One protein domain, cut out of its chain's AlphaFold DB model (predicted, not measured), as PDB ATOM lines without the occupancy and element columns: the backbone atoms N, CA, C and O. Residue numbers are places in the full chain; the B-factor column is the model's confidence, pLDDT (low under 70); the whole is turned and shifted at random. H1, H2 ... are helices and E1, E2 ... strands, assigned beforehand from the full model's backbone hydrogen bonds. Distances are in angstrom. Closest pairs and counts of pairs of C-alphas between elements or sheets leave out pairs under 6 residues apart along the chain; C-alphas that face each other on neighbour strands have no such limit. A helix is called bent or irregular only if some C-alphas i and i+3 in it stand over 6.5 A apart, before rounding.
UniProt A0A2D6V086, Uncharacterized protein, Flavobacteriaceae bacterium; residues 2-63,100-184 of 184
ATOM      1  N   LYS A   2      -5.000 -20.863   4.146       47.41
ATOM      2  CA  LYS A   2      -5.790 -19.718   4.644       47.41
ATOM      3  C   LYS A   2      -6.209 -18.841   3.448       47.41
ATOM      4  O   LYS A   2      -5.375 -18.568   2.592       47.41
ATOM      5  N   CYS A   3      -7.484 -18.448   3.354       51.47
ATOM      6  CA  CYS A   3      -8.001 -17.544   2.307       51.47
ATOM      7  C   CYS A   3      -7.418 -16.133   2.568       51.47
ATOM      8  O   CYS A   3      -7.591 -15.617   3.662       51.47
ATOM      9  N   GLU A   4      -6.752 -15.471   1.612       50.75
ATOM     10  CA  GLU A   4      -6.240 -14.089   1.807       50.75
ATOM     11  C   GLU A   4      -7.365 -13.067   2.058       50.75
ATOM     12  O   GLU A   4      -7.154 -12.067   2.738       50.75
ATOM     13  N   CYS A   5      -8.596 -13.339   1.606       54.41
ATOM     14  CA  CYS A   5      -9.776 -12.554   1.991       54.41
ATOM     15  C   CYS A   5     -10.123 -12.681   3.488       54.41
ATOM     16  O   CYS A   5     -10.842 -11.832   4.008       54.41
ATOM     17  N   CYS A   6      -9.602 -13.699   4.186       55.84
ATOM     18  CA  CYS A   6      -9.658 -13.824   5.649       55.84
ATOM     19  C   CYS A   6      -8.579 -12.995   6.370       55.84
ATOM     20  O   CYS A   6      -8.516 -13.049   7.593       55.84
ATOM     21  N   ASN A   7      -7.737 -12.238   5.648       55.78
ATOM     22  CA  ASN A   7      -6.813 -11.274   6.261       55.78
ATOM     23  C   ASN A   7      -7.489  -9.927   6.571       55.78
ATOM     24  O   ASN A   7      -6.900  -9.093   7.253       55.78
ATOM     25  N   LYS A   8      -8.712  -9.689   6.071       59.31
ATOM     26  CA  LYS A   8      -9.537  -8.553   6.503       59.31
ATOM     27  C   LYS A   8     -10.094  -8.835   7.895       59.31
ATOM     28  O   LYS A   8     -10.413  -9.980   8.207       59.31
ATOM     29  N   ASN A   9     -10.242  -7.793   8.711       65.12
ATOM     30  CA  ASN A   9     -10.905  -7.914  10.003       65.12
ATOM     31  C   ASN A   9     -12.309  -8.510   9.791       65.12
ATOM     32  O   ASN A   9     -13.100  -7.978   9.008       65.12
ATOM     33  N   ASN A  10     -12.608  -9.630  10.457       66.75
ATOM     34  CA  ASN A  10     -13.878 -10.343  10.281       66.75
ATOM     35  C   ASN A  10     -15.081  -9.445  10.595       66.75
ATOM     36  O   ASN A  10     -16.114  -9.574   9.942       66.75
ATOM     37  N   ARG A  11     -14.923  -8.481  11.518       70.88
ATOM     38  CA  ARG A  11     -15.957  -7.483  11.819       70.88
ATOM     39  C   ARG A  11     -16.309  -6.624  10.605       70.88
ATOM     40  O   ARG A  11     -17.487  -6.497  10.294       70.88
ATOM     41  N   ASP A  12     -15.317  -6.118   9.878       72.38
ATOM     42  CA  ASP A  12     -15.547  -5.269   8.701       72.38
ATOM     43  C   ASP A  12     -16.234  -6.061   7.581       72.38
ATOM     44  O   ASP A  12     -17.139  -5.573   6.905       72.38
ATOM     45  N   VAL A  13     -15.824  -7.320   7.392       73.38
ATOM     46  CA  VAL A  13     -16.435  -8.221   6.404       73.38
ATOM     47  C   VAL A  13     -17.888  -8.518   6.768       73.38
ATOM     48  O   VAL A  13     -18.746  -8.508   5.885       73.38
ATOM     49  N   ARG A  14     -18.174  -8.743   8.053       77.38
ATOM     50  CA  ARG A  14     -19.529  -8.952   8.566       77.38
ATOM     51  C   ARG A  14     -20.408  -7.724   8.371       77.38
ATOM     52  O   ARG A  14     -21.528  -7.869   7.892       77.38
ATOM     53  N   GLU A  15     -19.912  -6.536   8.711       77.81
ATOM     54  CA  GLU A  15     -20.655  -5.287   8.519       77.81
ATOM     55  C   GLU A  15     -20.975  -5.032   7.046       77.81
ATOM     56  O   GLU A  15     -22.073  -4.583   6.728       77.81
ATOM     57  N   LEU A  16     -20.052  -5.371   6.144       81.38
ATOM     58  CA  LEU A  16     -20.279  -5.289   4.703       81.38
ATOM     59  C   LEU A  16     -21.302  -6.320   4.205       81.38
ATOM     60  O   LEU A  16     -22.142  -5.968   3.382       81.38
ATOM     61  N   LEU A  17     -21.237  -7.575   4.670       82.81
ATOM     62  CA  LEU A  17     -22.152  -8.636   4.224       82.81
ATOM     63  C   LEU A  17     -23.569  -8.467   4.787       82.81
ATOM     64  O   LEU A  17     -24.533  -8.623   4.051       82.81
ATOM     65  N   TYR A  18     -23.710  -8.159   6.075       84.62
ATOM     66  CA  TYR A  18     -24.996  -8.183   6.787       84.62
ATOM     67  C   TYR A  18     -25.519  -6.788   7.137       84.62
ATOM     68  O   TYR A  18     -26.303  -6.638   8.076       84.62
ATOM     69  N   LYS A  19     -25.092  -5.755   6.399       85.44
ATOM     70  CA  LYS A  19     -25.403  -4.348   6.689       85.44
ATOM     71  C   LYS A  19     -26.893  -4.106   6.933       85.44
ATOM     72  O   LYS A  19     -27.250  -3.485   7.926       85.44
ATOM     73  N   ASP A  20     -27.751  -4.621   6.061       84.69
ATOM     74  CA  ASP A  20     -29.194  -4.365   6.129       84.69
ATOM     75  C   ASP A  20     -29.831  -5.004   7.366       84.69
ATOM     76  O   ASP A  20     -30.655  -4.382   8.042       84.69
ATOM     77  N   ALA A  21     -29.403  -6.220   7.719       81.81
ATOM     78  CA  ALA A  21     -29.858  -6.894   8.927       81.81
ATOM     79  C   ALA A  21     -29.358  -6.183  10.194       81.81
ATOM     80  O   ALA A  21     -30.123  -5.990  11.139       81.81
ATOM     81  N   LEU A  22     -28.100  -5.734  10.198       81.81
ATOM     82  CA  LEU A  22     -27.521  -4.965  11.301       81.81
ATOM     83  C   LEU A  22     -28.240  -3.627  11.506       81.81
ATOM     84  O   LEU A  22     -28.568  -3.281  12.643       81.81
ATOM     85  N   SER A  23     -28.523  -2.899  10.423       83.38
ATOM     86  CA  SER A  23     -29.306  -1.661  10.465       83.38
ATOM     87  C   SER A  23     -30.716  -1.929  10.986       83.38
ATOM     88  O   SER A  23     -31.153  -1.261  11.917       83.38
ATOM     89  N   SER A  24     -31.379  -2.978  10.491       82.38
ATOM     90  CA  SER A  24     -32.729  -3.361  10.928       82.38
ATOM     91  C   SER A  24     -32.794  -3.676  12.424       82.38
ATOM     92  O   SER A  24     -33.728  -3.255  13.108       82.38
ATOM     93  N   ILE A  25     -31.790  -4.378  12.960       79.69
ATOM     94  CA  ILE A  25     -31.693  -4.657  14.400       79.69
ATOM     95  C   ILE A  25     -31.492  -3.355  15.181       79.69
ATOM     96  O   ILE A  25     -32.137  -3.158  16.206       79.69
ATOM     97  N   ARG A  26     -30.631  -2.444  14.715       74.69
ATOM     98  CA  ARG A  26     -30.347  -1.179  15.417       74.69
ATOM     99  C   ARG A  26     -31.504  -0.178  15.372       74.69
ATOM    100  O   ARG A  26     -31.697   0.572  16.328       74.69
ATOM    101  N   GLU A  27     -32.258  -0.153  14.280       81.31
ATOM    102  CA  GLU A  27     -33.353   0.798  14.054       81.31
ATOM    103  C   GLU A  27     -34.674   0.345  14.687       81.31
ATOM    104  O   GLU A  27     -35.562   1.163  14.937       81.31
ATOM    105  N   ASN A  28     -34.802  -0.941  15.021       78.81
ATOM    106  CA  ASN A  28     -35.998  -1.466  15.659       78.81
ATOM    107  C   ASN A  28     -36.127  -0.954  17.109       78.81
ATOM    108  O   ASN A  28     -35.259  -1.160  17.963       78.81
ATOM    109  N   GLY A  29     -37.258  -0.302  17.402       66.88
ATOM    110  CA  GLY A  29     -37.529   0.361  18.680       66.88
ATOM    111  C   GLY A  29     -37.424  -0.542  19.916       66.88
ATOM    112  O   GLY A  29     -37.131  -0.041  21.003       66.88
ATOM    113  N   HIS A  30     -37.595  -1.860  19.759       71.81
ATOM    114  CA  HIS A  30     -37.403  -2.834  20.839       71.81
ATOM    115  C   HIS A  30     -35.925  -3.087  21.164       71.81
ATOM    116  O   HIS A  30     -35.571  -3.264  22.329       71.81
ATOM    117  N   PHE A  31     -35.053  -3.055  20.157       72.38
ATOM    118  CA  PHE A  31     -33.619  -3.311  20.302       72.38
ATOM    119  C   PHE A  31     -32.826  -2.037  20.619       72.38
ATOM    120  O   PHE A  31     -31.779  -2.115  21.254       72.38
ATOM    121  N   LYS A  32     -33.357  -0.852  20.283       72.31
ATOM    122  CA  LYS A  32     -32.741   0.455  20.589       72.31
ATOM    123  C   LYS A  32     -32.472   0.686  22.085       72.31
ATOM    124  O   LYS A  32     -31.602   1.475  22.437       72.31
ATOM    125  N   LYS A  33     -33.230   0.023  22.967       81.12
ATOM    126  CA  LYS A  33     -33.078   0.113  24.431       81.12
ATOM    127  C   LYS A  33     -32.119  -0.931  25.013       81.12
ATOM    128  O   LYS A  33     -31.836  -0.875  26.207       81.12
ATOM    129  N   LEU A  34     -31.652  -1.893  24.214       81.25
ATOM    130  CA  LEU A  34     -30.730  -2.915  24.695       81.25
ATOM    131  C   LEU A  34     -29.315  -2.337  24.842       81.25
ATOM    132  O   LEU A  34     -28.873  -1.561  23.992       81.25
ATOM    133  N   PRO A  35     -28.568  -2.741  25.885       86.25
ATOM    134  CA  PRO A  35     -27.136  -2.493  25.971       86.25
ATOM    135  C   PRO A  35     -26.409  -2.944  24.701       86.25
ATOM    136  O   PRO A  35     -26.628  -4.059  24.224       86.25
ATOM    137  N   VAL A  36     -25.488  -2.114  24.201       80.38
ATOM    138  CA  VAL A  36     -24.704  -2.387  22.980       80.38
ATOM    139  C   VAL A  36     -24.039  -3.766  23.030       80.38
ATOM    140  O   VAL A  36     -24.117  -4.516  22.067       80.38
ATOM    141  N   VAL A  37     -23.494  -4.148  24.187       85.00
ATOM    142  CA  VAL A  37     -22.845  -5.453  24.405       85.00
ATOM    143  C   VAL A  37     -23.796  -6.635  24.160       85.00
ATOM    144  O   VAL A  37     -23.378  -7.671  23.646       85.00
ATOM    145  N   LEU A  38     -25.082  -6.506  24.509       83.56
ATOM    146  CA  LEU A  38     -26.071  -7.556  24.240       83.56
ATOM    147  C   LEU A  38     -26.427  -7.618  22.756       83.56
ATOM    148  O   LEU A  38     -26.565  -8.711  22.213       83.56
ATOM    149  N   VAL A  39     -26.528  -6.465  22.094       78.69
ATOM    150  CA  VAL A  39     -26.766  -6.394  20.647       78.69
ATOM    151  C   VAL A  39     -25.603  -7.032  19.882       78.69
ATOM    152  O   VAL A  39     -25.840  -7.846  18.994       78.69
ATOM    153  N   GLU A  40     -24.360  -6.741  20.269       78.44
ATOM    154  CA  GLU A  40     -23.165  -7.368  19.693       78.44
ATOM    155  C   GLU A  40     -23.176  -8.891  19.864       78.44
ATOM    156  O   GLU A  40     -22.964  -9.604  18.891       78.44
ATOM    157  N   ARG A  41     -23.533  -9.410  21.048       83.06
ATOM    158  CA  ARG A  41     -23.652 -10.865  21.259       83.06
ATOM    159  C   ARG A  41     -24.741 -11.517  20.412       83.06
ATOM    160  O   ARG A  41     -24.536 -12.624  19.917       83.06
ATOM    161  N   ILE A  42     -25.896 -10.868  20.257       80.69
ATOM    162  CA  ILE A  42     -26.972 -11.370  19.388       80.69
ATOM    163  C   ILE A  42     -26.465 -11.455  17.948       80.69
ATOM    164  O   ILE A  42     -26.679 -12.467  17.293       80.69
ATOM    165  N   ILE A  43     -25.754 -10.426  17.485       79.19
ATOM    166  CA  ILE A  43     -25.145 -10.392  16.153       79.19
ATOM    167  C   ILE A  43     -24.113 -11.513  15.997       79.19
ATOM    168  O   ILE A  43     -24.193 -12.254  15.025       79.19
ATOM    169  N   ASP A  44     -23.201 -11.679  16.957       77.81
ATOM    170  CA  ASP A  44     -22.169 -12.726  16.929       77.81
ATOM    171  C   ASP A  44     -22.778 -14.144  16.935       77.81
ATOM    172  O   ASP A  44     -22.188 -15.085  16.411       77.81
ATOM    173  N   THR A  45     -23.969 -14.304  17.521       78.75
ATOM    174  CA  THR A  45     -24.687 -15.589  17.552       78.75
ATOM    175  C   THR A  45     -25.507 -15.817  16.280       78.75
ATOM    176  O   THR A  45     -25.599 -16.940  15.792       78.75
ATOM    177  N   ALA A  46     -26.129 -14.764  15.747       79.06
ATOM    178  CA  ALA A  46     -26.994 -14.837  14.572       79.06
ATOM    179  C   ALA A  46     -26.197 -14.923  13.261       79.06
ATOM    180  O   ALA A  46     -26.657 -15.548  12.305       79.06
ATOM    181  N   PHE A  47     -25.014 -14.307  13.216       83.25
ATOM    182  CA  PHE A  47     -24.153 -14.260  12.042       83.25
ATOM    183  C   PHE A  47     -22.821 -14.922  12.354       83.25
ATOM    184  O   PHE A  47     -21.993 -14.399  13.092       83.25
ATOM    185  N   ILE A  48     -22.613 -16.084  11.746       82.62
ATOM    186  CA  ILE A  48     -21.365 -16.821  11.868       82.62
ATOM    187  C   ILE A  48     -20.266 -16.064  11.117       82.62
ATOM    188  O   ILE A  48     -20.446 -15.695   9.955       82.62
ATOM    189  N   ASP A  49     -19.116 -15.870  11.759       80.00
ATOM    190  CA  ASP A  49     -17.954 -15.206  11.151       80.00
ATOM    191  C   ASP A  49     -17.109 -16.172  10.300       80.00
ATOM    192  O   ASP A  49     -16.488 -15.775   9.303       80.00
ATOM    193  N   LYS A  50     -17.062 -17.447  10.707       84.12
ATOM    194  CA  LYS A  50     -16.228 -18.482  10.096       84.12
ATOM    195  C   LYS A  50     -16.920 -19.833  10.030       84.12
ATOM    196  O   LYS A  50     -17.605 -20.234  10.963       84.12
ATOM    197  N   VAL A  51     -16.650 -20.555   8.955       85.44
ATOM    198  CA  VAL A  51     -17.139 -21.906   8.711       85.44
ATOM    199  C   VAL A  51     -15.950 -22.847   8.606       85.44
ATOM    200  O   VAL A  51     -15.033 -22.620   7.808       85.44
ATOM    201  N   THR A  52     -15.981 -23.923   9.384       85.44
ATOM    202  CA  THR A  52     -15.027 -25.022   9.248       85.44
ATOM    203  C   THR A  52     -15.549 -25.991   8.202       85.44
ATOM    204  O   THR A  52     -16.582 -26.630   8.392       85.44
ATOM    205  N   ILE A  53     -14.837 -26.111   7.087       82.38
ATOM    206  CA  ILE A  53     -15.102 -27.132   6.081       82.38
ATOM    207  C   ILE A  53     -14.248 -28.356   6.376       82.38
ATOM    208  O   ILE A  53     -13.020 -28.263   6.424       82.38
ATOM    209  N   CYS A  54     -14.898 -29.508   6.477       80.75
ATOM    210  CA  CYS A  54     -14.252 -30.808   6.601       80.75
ATOM    211  C   CYS A  54     -14.484 -31.602   5.314       80.75
ATOM    212  O   CYS A  54     -15.602 -31.640   4.800       80.75
ATOM    213  N   TRP A  55     -13.463 -32.276   4.796       76.19
ATOM    214  CA  TRP A  55     -13.618 -33.183   3.658       76.19
ATOM    215  C   TRP A  55     -12.744 -34.421   3.812       76.19
ATOM    216  O   TRP A  55     -11.736 -34.413   4.512       76.19
ATOM    217  N   GLN A  56     -13.108 -35.501   3.128       72.75
ATOM    218  CA  GLN A  56     -12.301 -36.717   3.088       72.75
ATOM    219  C   GLN A  56     -11.527 -36.783   1.774       72.75
ATOM    220  O   GLN A  56     -12.097 -36.745   0.681       72.75
ATOM    221  N   VAL A  57     -10.208 -36.878   1.885       66.62
ATOM    222  CA  VAL A  57      -9.295 -37.167   0.786       66.62
ATOM    223  C   VAL A  57      -9.054 -38.669   0.759       66.62
ATOM    224  O   VAL A  57      -8.857 -39.305   1.793       66.62
ATOM    225  N   LYS A  58      -9.093 -39.242  -0.439       69.56
ATOM    226  CA  LYS A  58      -8.707 -40.626  -0.689       69.56
ATOM    227  C   LYS A  58      -7.426 -40.621  -1.507       69.56
ATOM    228  O   LYS A  58      -7.459 -40.200  -2.667       69.56
ATOM    229  N   ASP A  59      -6.361 -41.149  -0.925       63.44
ATOM    230  CA  ASP A  59      -5.061 -41.305  -1.566       63.44
ATOM    231  C   ASP A  59      -4.764 -42.789  -1.786       63.44
ATOM    232  O   ASP A  59      -5.210 -43.652  -1.026       63.44
ATOM    233  N   ARG A  60      -4.050 -43.113  -2.870       62.12
ATOM    234  CA  ARG A  60      -3.530 -44.475  -3.053       62.12
ATOM    235  C   ARG A  60      -2.440 -44.711  -2.019       62.12
ATOM    236  O   ARG A  60      -1.561 -43.863  -1.869       62.12
ATOM    237  N   CYS A  61      -2.503 -45.853  -1.346       63.56
ATOM    238  CA  CYS A  61      -1.424 -46.284  -0.476       63.56
ATOM    239  C   CYS A  61      -0.171 -46.478  -1.342       63.56
ATOM    240  O   CYS A  61      -0.245 -47.087  -2.412       63.56
ATOM    241  N   ARG A  62       0.962 -45.919  -0.912       59.16
ATOM    242  CA  ARG A  62       2.264 -46.118  -1.567       59.16
ATOM    243  C   ARG A  62       3.037 -47.274  -0.927       59.16
ATOM    244  O   ARG A  62       4.258 -47.267  -0.923       59.16
ATOM    245  N   CYS A  63       2.328 -48.280  -0.424       56.09
ATOM    246  CA  CYS A  63       2.931 -49.555  -0.061       56.09
ATOM    247  C   CYS A  63       3.571 -50.173  -1.309       56.09
ATOM    248  O   CYS A  63       2.913 -50.394  -2.334       56.09
ATOM    249  N   GLU A 100      -5.384 -50.285   5.188       51.94
ATOM    250  CA  GLU A 100      -6.614 -51.062   5.374       51.94
ATOM    251  C   GLU A 100      -7.124 -51.587   4.014       51.94
ATOM    252  O   GLU A 100      -7.519 -50.797   3.156       51.94
ATOM    253  N   ASN A 101      -7.076 -52.918   3.842       49.88
ATOM    254  CA  ASN A 101      -7.754 -53.843   2.904       49.88
ATOM    255  C   ASN A 101      -7.838 -53.539   1.386       49.88
ATOM    256  O   ASN A 101      -7.827 -54.484   0.602       49.88
ATOM    257  N   ASP A 102      -7.853 -52.284   0.931       55.19
ATOM    258  CA  ASP A 102      -8.116 -51.911  -0.471       55.19
ATOM    259  C   ASP A 102      -6.952 -51.161  -1.151       55.19
ATOM    260  O   ASP A 102      -7.088 -50.689  -2.285       55.19
ATOM    261  N   GLY A 103      -5.814 -50.978  -0.470       61.91
ATOM    262  CA  GLY A 103      -4.669 -50.225  -1.007       61.91
ATOM    263  C   GLY A 103      -4.895 -48.707  -1.067       61.91
ATOM    264  O   GLY A 103      -4.310 -48.008  -1.902       61.91
ATOM    265  N   TYR A 104      -5.747 -48.169  -0.191       61.88
ATOM    266  CA  TYR A 104      -6.016 -46.735  -0.093       61.88
ATOM    267  C   TYR A 104      -5.938 -46.244   1.346       61.88
ATOM    268  O   TYR A 104      -6.371 -46.929   2.264       61.88
ATOM    269  N   ILE A 105      -5.459 -45.013   1.511       66.25
ATOM    270  CA  ILE A 105      -5.468 -44.290   2.781       66.25
ATOM    271  C   ILE A 105      -6.514 -43.185   2.668       66.25
ATOM    272  O   ILE A 105      -6.551 -42.428   1.690       66.25
ATOM    273  N   TYR A 106      -7.377 -43.088   3.673       70.31
ATOM    274  CA  TYR A 106      -8.345 -42.008   3.782       70.31
ATOM    275  C   TYR A 106      -7.848 -40.980   4.794       70.31
ATOM    276  O   TYR A 106      -7.644 -41.294   5.961       70.31
ATOM    277  N   ARG A 107      -7.678 -39.733   4.353       66.81
ATOM    278  CA  ARG A 107      -7.264 -38.615   5.208       66.81
ATOM    279  C   ARG A 107      -8.407 -37.624   5.331       66.81
ATOM    280  O   ARG A 107      -9.085 -37.335   4.347       66.81
ATOM    281  N   ARG A 108      -8.629 -37.076   6.522       72.56
ATOM    282  CA  ARG A 108      -9.557 -35.954   6.697       72.56
ATOM    283  C   ARG A 108      -8.795 -34.643   6.528       72.56
ATOM    284  O   ARG A 108      -7.785 -34.419   7.185       72.56
ATOM    285  N   GLY A 109      -9.265 -33.813   5.607       72.50
ATOM    286  CA  GLY A 109      -8.826 -32.439   5.426       72.50
ATOM    287  C   GLY A 109      -9.795 -31.481   6.106       72.50
ATOM    288  O   GLY A 109     -10.999 -31.733   6.153       72.50
ATOM    289  N   TYR A 110      -9.252 -30.382   6.617       79.31
ATOM    290  CA  TYR A 110     -10.005 -29.338   7.298       79.31
ATOM    291  C   TYR A 110      -9.523 -27.970   6.819       79.31
ATOM    292  O   TYR A 110      -8.326 -27.766   6.591       79.31
ATOM    293  N   ALA A 111     -10.443 -27.023   6.677       80.31
ATOM    294  CA  ALA A 111     -10.115 -25.624   6.453       80.31
ATOM    295  C   ALA A 111     -11.128 -24.717   7.135       80.31
ATOM    296  O   ALA A 111     -12.330 -24.915   7.016       80.31
ATOM    297  N   GLU A 112     -10.626 -23.678   7.784       83.75
ATOM    298  CA  GLU A 112     -11.442 -22.601   8.320       83.75
ATOM    299  C   GLU A 112     -11.515 -21.473   7.285       83.75
ATOM    300  O   GLU A 112     -10.487 -20.997   6.788       83.75
ATOM    301  N   LEU A 113     -12.730 -21.062   6.936       83.25
ATOM    302  CA  LEU A 113     -12.997 -20.018   5.952       83.25
ATOM    303  C   LEU A 113     -13.869 -18.938   6.569       83.25
ATOM    304  O   LEU A 113     -14.773 -19.246   7.338       83.25
ATOM    305  N   CYS A 114     -13.671 -17.678   6.184       84.25
ATOM    306  CA  CYS A 114     -14.669 -16.661   6.485       84.25
ATOM    307  C   CYS A 114     -15.961 -16.949   5.713       84.25
ATOM    308  O   CYS A 114     -15.952 -17.532   4.619       84.25
ATOM    309  N   THR A 115     -17.070 -16.472   6.262       86.00
ATOM    310  CA  THR A 115     -18.415 -16.675   5.716       86.00
ATOM    311  C   THR A 115     -18.553 -16.244   4.258       86.00
ATOM    312  O   THR A 115     -19.217 -16.908   3.463       86.00
ATOM    313  N   ARG A 116     -17.829 -15.197   3.848       86.19
ATOM    314  CA  ARG A 116     -17.763 -14.782   2.446       86.19
ATOM    315  C   ARG A 116     -17.100 -15.831   1.543       86.19
ATOM    316  O   ARG A 116     -17.706 -16.200   0.539       86.19
ATOM    317  N   CYS A 117     -15.892 -16.319   1.874       84.75
ATOM    318  CA  CYS A 117     -15.213 -17.344   1.054       84.75
ATOM    319  C   CYS A 117     -16.081 -18.623   0.988       84.75
ATOM    320  O   CYS A 117     -16.157 -19.263  -0.065       84.75
ATOM    321  N   PHE A 118     -16.790 -18.957   2.076       88.06
ATOM    322  CA  PHE A 118     -17.746 -20.068   2.115       88.06
ATOM    323  C   PHE A 118     -18.906 -19.886   1.124       88.06
ATOM    324  O   PHE A 118     -19.094 -20.726   0.242       88.06
ATOM    325  N   LEU A 119     -19.650 -18.777   1.215       89.00
ATOM    326  CA  LEU A 119     -20.800 -18.488   0.348       89.00
ATOM    327  C   LEU A 119     -20.412 -18.387  -1.131       89.00
ATOM    328  O   LEU A 119     -21.109 -18.921  -1.996       89.00
ATOM    329  N   GLU A 120     -19.282 -17.741  -1.432       88.31
ATOM    330  CA  GLU A 120     -18.758 -17.679  -2.798       88.31
ATOM    331  C   GLU A 120     -18.418 -19.084  -3.316       88.31
ATOM    332  O   GLU A 120     -18.756 -19.422  -4.452       88.31
ATOM    333  N   GLY A 121     -17.808 -19.928  -2.477       88.00
ATOM    334  CA  GLY A 121     -17.533 -21.328  -2.791       88.00
ATOM    335  C   GLY A 121     -18.801 -22.117  -3.112       88.00
ATOM    336  O   GLY A 121     -18.870 -22.739  -4.173       88.00
ATOM    337  N   ILE A 122     -19.832 -22.025  -2.266       88.25
ATOM    338  CA  ILE A 122     -21.142 -22.653  -2.511       88.25
ATOM    339  C   ILE A 122     -21.730 -22.181  -3.843       88.25
ATOM    340  O   ILE A 122     -22.148 -23.003  -4.660       88.25
ATOM    341  N   ASN A 123     -21.717 -20.876  -4.109       88.38
ATOM    342  CA  ASN A 123     -22.275 -20.332  -5.343       88.38
ATOM    343  C   ASN A 123     -21.500 -20.814  -6.587       88.38
ATOM    344  O   ASN A 123     -22.119 -21.201  -7.576       88.38
ATOM    345  N   ARG A 124     -20.161 -20.881  -6.530       85.69
ATOM    346  CA  ARG A 124     -19.328 -21.451  -7.611       85.69
ATOM    347  C   ARG A 124     -19.668 -22.918  -7.875       85.69
ATOM    348  O   ARG A 124     -19.791 -23.313  -9.031       85.69
ATOM    349  N   VAL A 125     -19.837 -23.713  -6.817       84.69
ATOM    350  CA  VAL A 125     -20.192 -25.134  -6.937       84.69
ATOM    351  C   VAL A 125     -21.576 -25.309  -7.557       84.69
ATOM    352  O   VAL A 125     -21.737 -26.127  -8.460       84.69
ATOM    353  N   LEU A 126     -22.566 -24.541  -7.099       82.56
ATOM    354  CA  LEU A 126     -23.955 -24.682  -7.543       82.56
ATOM    355  C   LEU A 126     -24.214 -24.093  -8.935       82.56
ATOM    356  O   LEU A 126     -25.103 -24.570  -9.634       82.56
ATOM    357  N   ARG A 127     -23.443 -23.084  -9.363       79.69
ATOM    358  CA  ARG A 127     -23.523 -22.526 -10.726       79.69
ATOM    359  C   ARG A 127     -22.830 -23.392 -11.782       79.69
ATOM    360  O   ARG A 127     -22.952 -23.096 -12.967       79.69
ATOM    361  N   SER A 128     -22.115 -24.449 -11.389       71.38
ATOM    362  CA  SER A 128     -21.523 -25.410 -12.324       71.38
ATOM    363  C   SER A 128     -22.630 -26.234 -12.996       71.38
ATOM    364  O   SER A 128     -23.042 -27.272 -12.492       71.38
ATOM    365  N   THR A 129     -23.149 -25.766 -14.134       60.81
ATOM    366  CA  THR A 129     -24.308 -26.370 -14.828       60.81
ATOM    367  C   THR A 129     -23.993 -27.680 -15.550       60.81
ATOM    368  O   THR A 129     -24.892 -28.467 -15.837       60.81
ATOM    369  N   ASN A 130     -22.716 -27.935 -15.836       68.81
ATOM    370  CA  ASN A 130     -22.286 -29.077 -16.645       68.81
ATOM    371  C   ASN A 130     -21.935 -30.313 -15.807       68.81
ATOM    372  O   ASN A 130     -21.481 -31.319 -16.352       68.81
ATOM    373  N   SER A 131     -22.092 -30.250 -14.484       66.38
ATOM    374  CA  SER A 131     -21.640 -31.311 -13.592       66.38
ATOM    375  C   SER A 131     -22.444 -31.337 -12.294       66.38
ATOM    376  O   SER A 131     -23.101 -30.362 -11.945       66.38
ATOM    377  N   LEU A 132     -22.421 -32.463 -11.579       67.81
ATOM    378  CA  LEU A 132     -23.022 -32.509 -10.247       67.81
ATOM    379  C   LEU A 132     -22.290 -31.537  -9.305       67.81
ATOM    380  O   LEU A 132     -21.081 -31.341  -9.442       67.81
ATOM    381  N   PRO A 133     -22.971 -30.936  -8.320       69.81
ATOM    382  CA  PRO A 133     -22.287 -30.160  -7.299       69.81
ATOM    383  C   PRO A 133     -21.364 -31.067  -6.464       69.81
ATOM    384  O   PRO A 133     -21.560 -32.278  -6.373       69.81
ATOM    385  N   PHE A 134     -20.327 -30.473  -5.867       74.00
ATOM    386  CA  PHE A 134     -19.354 -31.163  -5.007       74.00
ATOM    387  C   PHE A 134     -18.652 -32.374  -5.664       74.00
ATOM    388  O   PHE A 134     -18.466 -33.419  -5.049       74.00
ATOM    389  N   LEU A 135     -18.191 -32.248  -6.911       72.06
ATOM    390  CA  LEU A 135     -17.212 -33.176  -7.494       72.06
ATOM    391  C   LEU A 135     -15.801 -32.874  -6.981       72.06
ATOM    392  O   LEU A 135     -15.506 -31.743  -6.607       72.06
ATOM    393  N   ARG A 136     -14.886 -33.850  -7.024       68.44
ATOM    394  CA  ARG A 136     -13.500 -33.684  -6.530       68.44
ATOM    395  C   ARG A 136     -12.792 -32.418  -7.043       68.44
ATOM    396  O   ARG A 136     -12.049 -31.791  -6.292       68.44
ATOM    397  N   PHE A 137     -13.007 -32.022  -8.300       71.69
ATOM    398  CA  PHE A 137     -12.376 -30.822  -8.865       71.69
ATOM    399  C   PHE A 137     -12.966 -29.504  -8.327       71.69
ATOM    400  O   PHE A 137     -12.330 -28.462  -8.445       71.69
ATOM    401  N   HIS A 138     -14.136 -29.547  -7.680       75.50
ATOM    402  CA  HIS A 138     -14.722 -28.422  -6.949       75.50
ATOM    403  C   HIS A 138     -14.057 -28.170  -5.588       75.50
ATOM    404  O   HIS A 138     -14.415 -27.206  -4.918       75.50
ATOM    405  N   SER A 139     -13.090 -28.990  -5.162       74.00
ATOM    406  CA  SER A 139     -12.344 -28.773  -3.910       74.00
ATOM    407  C   SER A 139     -11.751 -27.366  -3.808       74.00
ATOM    408  O   SER A 139     -11.844 -26.727  -2.765       74.00
ATOM    409  N   ASN A 140     -11.266 -26.823  -4.925       76.50
ATOM    410  CA  ASN A 140     -10.703 -25.476  -4.978       76.50
ATOM    411  C   ASN A 140     -11.753 -24.352  -5.034       76.50
ATOM    412  O   ASN A 140     -11.381 -23.185  -4.946       76.50
ATOM    413  N   ALA A 141     -13.053 -24.652  -5.157       82.75
ATOM    414  CA  ALA A 141     -14.094 -23.627  -5.291       82.75
ATOM    415  C   ALA A 141     -14.162 -22.693  -4.072       82.75
ATOM    416  O   ALA A 141     -14.418 -21.503  -4.228       82.75
ATOM    417  N   PHE A 142     -13.871 -23.210  -2.880       80.44
ATOM    418  CA  PHE A 142     -13.875 -22.460  -1.620       80.44
ATOM    419  C   PHE A 142     -12.609 -21.629  -1.383       80.44
ATOM    420  O   PHE A 142     -12.609 -20.704  -0.574       80.44
ATOM    421  N   PHE A 143     -11.536 -21.945  -2.107       77.62
ATOM    422  CA  PHE A 143     -10.230 -21.292  -1.996       77.62
ATOM    423  C   PHE A 143      -9.923 -20.397  -3.205       77.62
ATOM    424  O   PHE A 143      -8.873 -19.757  -3.259       77.62
ATOM    425  N   ASN A 144     -10.828 -20.360  -4.186       72.00
ATOM    426  CA  ASN A 144     -10.682 -19.558  -5.390       72.00
ATOM    427  C   ASN A 144     -10.815 -18.064  -5.058       72.00
ATOM    428  O   ASN A 144     -11.728 -17.657  -4.340       72.00
ATOM    429  N   LYS A 145      -9.900 -17.257  -5.606       69.00
ATOM    430  CA  LYS A 145      -9.786 -15.819  -5.347       69.00
ATOM    431  C   LYS A 145     -10.675 -14.946  -6.241       69.00
ATOM    432  O   LYS A 145     -10.768 -13.755  -5.978       69.00
ATOM    433  N   ILE A 146     -11.308 -15.493  -7.285       79.00
ATOM    434  CA  ILE A 146     -12.151 -14.712  -8.207       79.00
ATOM    435  C   ILE A 146     -13.493 -14.403  -7.526       79.00
ATOM    436  O   ILE A 146     -14.285 -15.337  -7.368       79.00
ATOM    437  N   PRO A 147     -13.789 -13.149  -7.133       79.62
ATOM    438  CA  PRO A 147     -15.009 -12.819  -6.400       79.62
ATOM    439  C   PRO A 147     -16.264 -13.151  -7.207       79.62
ATOM    440  O   PRO A 147     -16.282 -13.020  -8.431       79.62
ATOM    441  N   VAL A 148     -17.326 -13.561  -6.516       83.25
ATOM    442  CA  VAL A 148     -18.637 -13.824  -7.122       83.25
ATOM    443  C   VAL A 148     -19.685 -13.068  -6.324       83.25
ATOM    444  O   VAL A 148     -19.592 -12.986  -5.101       83.25
ATOM    445  N   GLU A 149     -20.684 -12.524  -7.010       85.75
ATOM    446  CA  GLU A 149     -21.843 -11.930  -6.354       85.75
ATOM    447  C   GLU A 149     -22.561 -12.985  -5.503       85.75
ATOM    448  O   GLU A 149     -22.893 -14.074  -5.986       85.75
ATOM    449  N   ILE A 150     -22.766 -12.672  -4.227       87.00
ATOM    450  CA  ILE A 150     -23.417 -13.547  -3.255       87.00
ATOM    451  C   ILE A 150     -24.567 -12.802  -2.593       87.00
ATOM    452  O   ILE A 150     -24.449 -11.626  -2.268       87.00
ATOM    453  N   ASP A 151     -25.656 -13.528  -2.369       85.75
ATOM    454  CA  ASP A 151     -26.718 -13.106  -1.467       85.75
ATOM    455  C   ASP A 151     -26.447 -13.754  -0.096       85.75
ATOM    456  O   ASP A 151     -26.486 -14.989   0.008       85.75
ATOM    457  N   PRO A 152     -26.124 -12.959   0.939       83.00
ATOM    458  CA  PRO A 152     -25.767 -13.459   2.263       83.00
ATOM    459  C   PRO A 152     -26.951 -14.080   3.014       83.00
ATOM    460  O   PRO A 152     -26.727 -14.795   3.991       83.00
ATOM    461  N   TYR A 153     -28.186 -13.850   2.557       83.69
ATOM    462  CA  TYR A 153     -29.414 -14.360   3.174       83.69
ATOM    463  C   TYR A 153     -29.976 -15.593   2.459       83.69
ATOM    464  O   TYR A 153     -30.919 -16.220   2.939       83.69
ATOM    465  N   LYS A 154     -29.385 -15.978   1.323       84.50
ATOM    466  CA  LYS A 154     -29.862 -17.097   0.503       84.50
ATOM    467  C   LYS A 154     -29.726 -18.463   1.182       84.50
ATOM    468  O   LYS A 154     -30.456 -19.391   0.835       84.50
ATOM    469  N   TYR A 155     -28.776 -18.612   2.103       78.75
ATOM    470  CA  TYR A 155     -28.444 -19.893   2.724       78.75
ATOM    471  C   TYR A 155     -28.354 -19.767   4.243       78.75
ATOM    472  O   TYR A 155     -27.830 -18.785   4.762       78.75
ATOM    473  N   ILE A 156     -28.796 -20.810   4.950       79.12
ATOM    474  CA  ILE A 156     -28.459 -21.000   6.362       79.12
ATOM    475  C   ILE A 156     -26.995 -21.435   6.420       79.12
ATOM    476  O   ILE A 156     -26.612 -22.423   5.790       79.12
ATOM    477  N   ILE A 157     -26.181 -20.684   7.154       84.50
ATOM    478  CA  ILE A 157     -24.736 -20.895   7.231       84.50
ATOM    479  C   ILE A 157     -24.447 -21.688   8.503       84.50
ATOM    480  O   ILE A 157     -24.735 -21.184   9.586       84.50
ATOM    481  N   PRO A 158     -23.929 -22.922   8.406       81.50
ATOM    482  CA  PRO A 158     -23.545 -23.691   9.580       81.50
ATOM    483  C   PRO A 158     -22.133 -23.312  10.043       81.50
ATOM    484  O   PRO A 158     -21.312 -22.858   9.249       81.50
ATOM    485  N   SER A 159     -21.827 -23.543  11.320       81.44
ATOM    486  CA  SER A 159     -20.467 -23.397  11.866       81.44
ATOM    487  C   SER A 159     -19.512 -24.464  11.326       81.44
ATOM    488  O   SER A 159     -18.330 -24.201  11.106       81.44
ATOM    489  N   GLU A 160     -20.038 -25.659  11.063       83.75
ATOM    490  CA  GLU A 160     -19.310 -26.793  10.506       83.75
ATOM    491  C   GLU A 160     -20.008 -27.309   9.249       83.75
ATOM    492  O   GLU A 160     -21.223 -27.524   9.227       83.75
ATOM    493  N   TYR A 161     -19.235 -27.530   8.188       82.00
ATOM    494  CA  TYR A 161     -19.740 -28.003   6.909       82.00
ATOM    495  C   TYR A 161     -18.937 -29.204   6.407       82.00
ATOM    496  O   TYR A 161     -17.780 -29.088   6.002       82.00
ATOM    497  N   ASN A 162     -19.573 -30.375   6.405       79.31
ATOM    498  CA  ASN A 162     -18.974 -31.609   5.910       79.31
ATOM    499  C   ASN A 162     -19.219 -31.755   4.406       79.31
ATOM    500  O   ASN A 162     -20.365 -31.828   3.961       79.31
ATOM    501  N   ILE A 163     -18.143 -31.843   3.624       73.88
ATOM    502  CA  ILE A 163     -18.205 -32.054   2.179       73.88
ATOM    503  C   ILE A 163     -17.728 -33.455   1.835       73.88
ATOM    504  O   ILE A 163     -16.549 -33.795   1.960       73.88
ATOM    505  N   THR A 164     -18.651 -34.241   1.291       68.88
ATOM    506  CA  THR A 164     -18.334 -35.510   0.644       68.88
ATOM    507  C   THR A 164     -18.288 -35.290  -0.858       68.88
ATOM    508  O   THR A 164     -19.319 -35.091  -1.498       68.88
ATOM    509  N   TYR A 165     -17.086 -35.315  -1.433       66.88
ATOM    510  CA  TYR A 165     -16.936 -35.144  -2.873       66.88
ATOM    511  C   TYR A 165     -17.273 -36.433  -3.631       66.88
ATOM    512  O   TYR A 165     -16.717 -37.498  -3.349       66.88
ATOM    513  N   TYR A 166     -18.117 -36.339  -4.659       61.78
ATOM    514  CA  TYR A 166     -18.373 -37.467  -5.556       61.78
ATOM    515  C   TYR A 166     -17.127 -37.796  -6.403       61.78
ATOM    516  O   TYR A 166     -16.420 -36.909  -6.895       61.78
ATOM    517  N   ARG A 167     -16.871 -39.099  -6.612       56.16
ATOM    518  CA  ARG A 167     -15.700 -39.606  -7.361       56.16
ATOM    519  C   ARG A 167     -15.788 -39.437  -8.880       56.16
ATOM    520  O   ARG A 167     -14.745 -39.345  -9.525       56.16
ATOM    521  N   ARG A 168     -16.981 -39.474  -9.480       53.59
ATOM    522  CA  ARG A 168     -17.130 -39.542 -10.946       53.59
ATOM    523  C   ARG A 168     -17.257 -38.146 -11.557       53.59
ATOM    524  O   ARG A 168     -18.086 -37.361 -11.121       53.59
ATOM    525  N   LYS A 169     -16.450 -37.868 -12.592       49.16
ATOM    526  CA  LYS A 169     -16.461 -36.602 -13.355       49.16
ATOM    527  C   LYS A 169     -17.817 -36.307 -14.003       49.16
ATOM    528  O   LYS A 169     -18.176 -35.144 -14.104       49.16
ATOM    529  N   ASN A 170     -18.554 -37.349 -14.394       45.56
ATOM    530  CA  ASN A 170     -19.846 -37.233 -15.057       45.56
ATOM    531  C   ASN A 170     -20.903 -38.047 -14.299       45.56
ATOM    532  O   ASN A 170     -20.625 -39.195 -13.931       45.56
ATOM    533  N   PRO A 171     -22.109 -37.497 -14.081       51.69
ATOM    534  CA  PRO A 171     -23.232 -38.300 -13.630       51.69
ATOM    535  C   PRO A 171     -23.525 -39.411 -14.642       51.69
ATOM    536  O   PRO A 171     -23.579 -39.157 -15.845       51.69
ATOM    537  N   VAL A 172     -23.741 -40.637 -14.162       52.50
ATOM    538  CA  VAL A 172     -24.276 -41.703 -15.015       52.50
ATOM    539  C   VAL A 172     -25.735 -41.366 -15.276       52.50
ATOM    540  O   VAL A 172     -26.513 -41.221 -14.334       52.50
ATOM    541  N   LYS A 173     -26.095 -41.202 -16.545       55.81
ATOM    542  CA  LYS A 173     -27.487 -41.075 -16.967       55.81
ATOM    543  C   LYS A 173     -27.956 -42.424 -17.500       55.81
ATOM    544  O   LYS A 173     -27.183 -43.106 -18.173       55.81
ATOM    545  N   ASN A 174     -29.183 -42.826 -17.182       62.06
ATOM    546  CA  ASN A 174     -29.810 -43.959 -17.856       62.06
ATOM    547  C   ASN A 174     -30.124 -43.591 -19.321       62.06
ATOM    548  O   ASN A 174     -29.915 -42.452 -19.746       62.06
ATOM    549  N   GLN A 175     -30.631 -44.554 -20.093       69.69
ATOM    550  CA  GLN A 175     -31.018 -44.335 -21.493       69.69
ATOM    551  C   GLN A 175     -32.100 -43.246 -21.649       69.69
ATOM    552  O   GLN A 175     -32.150 -42.584 -22.679       69.69
ATOM    553  N   ASP A 176     -32.871 -42.974 -20.591       72.25
ATOM    554  CA  ASP A 176     -33.887 -41.913 -20.531       72.25
ATOM    555  C   ASP A 176     -33.332 -40.550 -20.067       72.25
ATOM    556  O   ASP A 176     -34.090 -39.618 -19.793       72.25
ATOM    557  N   GLY A 177     -32.012 -40.417 -19.898       61.19
ATOM    558  CA  GLY A 177     -31.362 -39.177 -19.463       61.19
ATOM    559  C   GLY A 177     -31.470 -38.861 -17.964       61.19
ATOM    560  O   GLY A 177     -30.988 -37.808 -17.533       61.19
ATOM    561  N   ARG A 178     -32.054 -39.749 -17.149       57.81
ATOM    562  CA  ARG A 178     -32.193 -39.597 -15.689       57.81
ATOM    563  C   ARG A 178     -30.912 -39.987 -14.959       57.81
ATOM    564  O   ARG A 178     -30.255 -40.960 -15.316       57.81
ATOM    565  N   LEU A 179     -30.573 -39.237 -13.912       49.34
ATOM    566  CA  LEU A 179     -29.402 -39.487 -13.068       49.34
ATOM    567  C   LEU A 179     -29.550 -40.818 -12.317       49.34
ATOM    568  O   LEU A 179     -30.552 -41.036 -11.640       49.34
ATOM    569  N   VAL A 180     -28.539 -41.681 -12.404       49.38
ATOM    570  CA  VAL A 180     -28.493 -42.967 -11.698       49.38
ATOM    571  C   VAL A 180     -27.460 -42.889 -10.581       49.38
ATOM    572  O   VAL A 180     -26.273 -42.650 -10.825       49.38
ATOM    573  N   ILE A 181     -27.904 -43.120  -9.346       48.06
ATOM    574  CA  ILE A 181     -27.005 -43.334  -8.212       48.06
ATOM    575  C   ILE A 181     -26.501 -44.769  -8.325       48.06
ATOM    576  O   ILE A 181     -27.274 -45.714  -8.226       48.06
ATOM    577  N   THR A 182     -25.203 -44.929  -8.570       40.88
ATOM    578  CA  THR A 182     -24.558 -46.246  -8.537       40.88
ATOM    579  C   THR A 182     -23.819 -46.369  -7.214       40.88
ATOM    580  O   THR A 182     -22.887 -45.607  -6.955       40.88
ATOM    581  N   SER A 183     -24.269 -47.287  -6.361       34.16
ATOM    582  CA  SER A 183     -23.497 -47.759  -5.214       34.16
ATOM    583  C   SER A 183     -22.389 -48.674  -5.734       34.16
ATOM    584  O   SER A 183     -22.677 -49.638  -6.443       34.16
ATOM    585  N   SER A 184     -21.138 -48.330  -5.440       35.88
ATOM    586  CA  SER A 184     -19.993 -49.242  -5.559       35.88
ATOM    587  C   SER A 184     -19.784 -49.973  -4.253       35.88
ATOM    588  O   SER A 184     -19.827 -49.242  -3.236       35.88
TER     589      SER A 184
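Overview. This is residues 2 to 63 and 100 to 184 of the 184 residues of an uncharacterized protein of Flavobacteriaceae bacterium (UniProt A0A2D6V086). A long, narrow ribbon of two antiparallel strands, E1 and E2, has the short strand E3 beside E1, and the helical hairpin H5 and H6 packs near it, with H5 over E1. Beyond the end of the ribbon where E1 begins, H2, H3 and H4 form a loose group, while at the other end residues 164 to 184, with no named element, fold back on themselves. The printed part has 147 residues, with six named helices and three named strands in the order H1 H2 H3 H4 E1 E2 H5 H6 E3; the sheet runs E2 E1 E3 and is mixed. The class is mixed, helices and strands. The whole is loose, with a radius of gyration of the C-alphas of 19.8 A and spans of 62 by 42 by 26 A.

Along the chain. E1 is residues 50 to 60, 31.8 A long, from C-alpha 50 at (-16.228, -18.482, 10.096). E2 is residues 104 to 114, 32.0 A, and E3 is residues 160 to 163, 9.9 A, ending at C-alpha 163 at (-18.205, -32.054, 2.179). H5, residues 115 to 126, measures 16.5 A, and H6, residues 136 to 142, 12.3 A. H1 is residues 4 to 7, 5.3 A, from C-alpha 4 at (-6.240, -14.089, 1.807). H2 is residues 10 to 17, 10.4 A; H3 is residues 19 to 27, 12.0 A; H4 is residues 36 to 46, 15.2 A.

Arrangement. E2 and E1 are antiparallel at 160 degrees, with N 55 and O 109 within hydrogen-bond range at 2.9 A. E1 and E3 are parallel at 30 degrees, with N 161 and O 52 at 2.8 A. H5 is on the sheet over E1, at a height of 11.1 A, and only just stands up from it, rising 40.1 degrees. H5 and H6 form a helical hairpin and touch at Gly 121 and Phe 142, their closest C-alphas, 4.0 A apart; they run opposite ways at a tilt of 36 degrees, only just steep. H6 and H1 only graze the sheet. H2 and H5 are close but not clearly touching, the closest C-alphas, of Leu 17 and Arg 116, being 7.8 A apart. H2 and H3 are close but not clearly touching, Glu 15 and Leu 22 having the closest C-alphas at 7.4 A, and about perpendicular at 88 degrees. H3 and H4 are close but not clearly touching, their closest C-alphas those of Leu 22 and Ile 43, 7.7 A apart. H3 and H5 are apart. In H2, H3, H4 and H5 every O i to N i+4 pair is within hydrogen-bond range; H1 is too short for one, and H6 has 0 of 3, with 2 of 4 O i to N i+3 pairs. H6 is only just irregular: C-alphas 139 and 142 are 6.9 A apart.

Size, cuts and confidence. The C-alphas farthest apart, of Gly 29 and Cys 63, are 66.9 A from each other. Residues 64 to 99 are not printed, and C-alphas 63 and 100 are 11.1 A apart across the cut. The link from H6 to E3, 17 residues, is long. The mean pLDDT of the printed part is 72.7; 51 residues are under 70, among them 2 to 10, 57 to 63, 164 to 175 and 177 to 184.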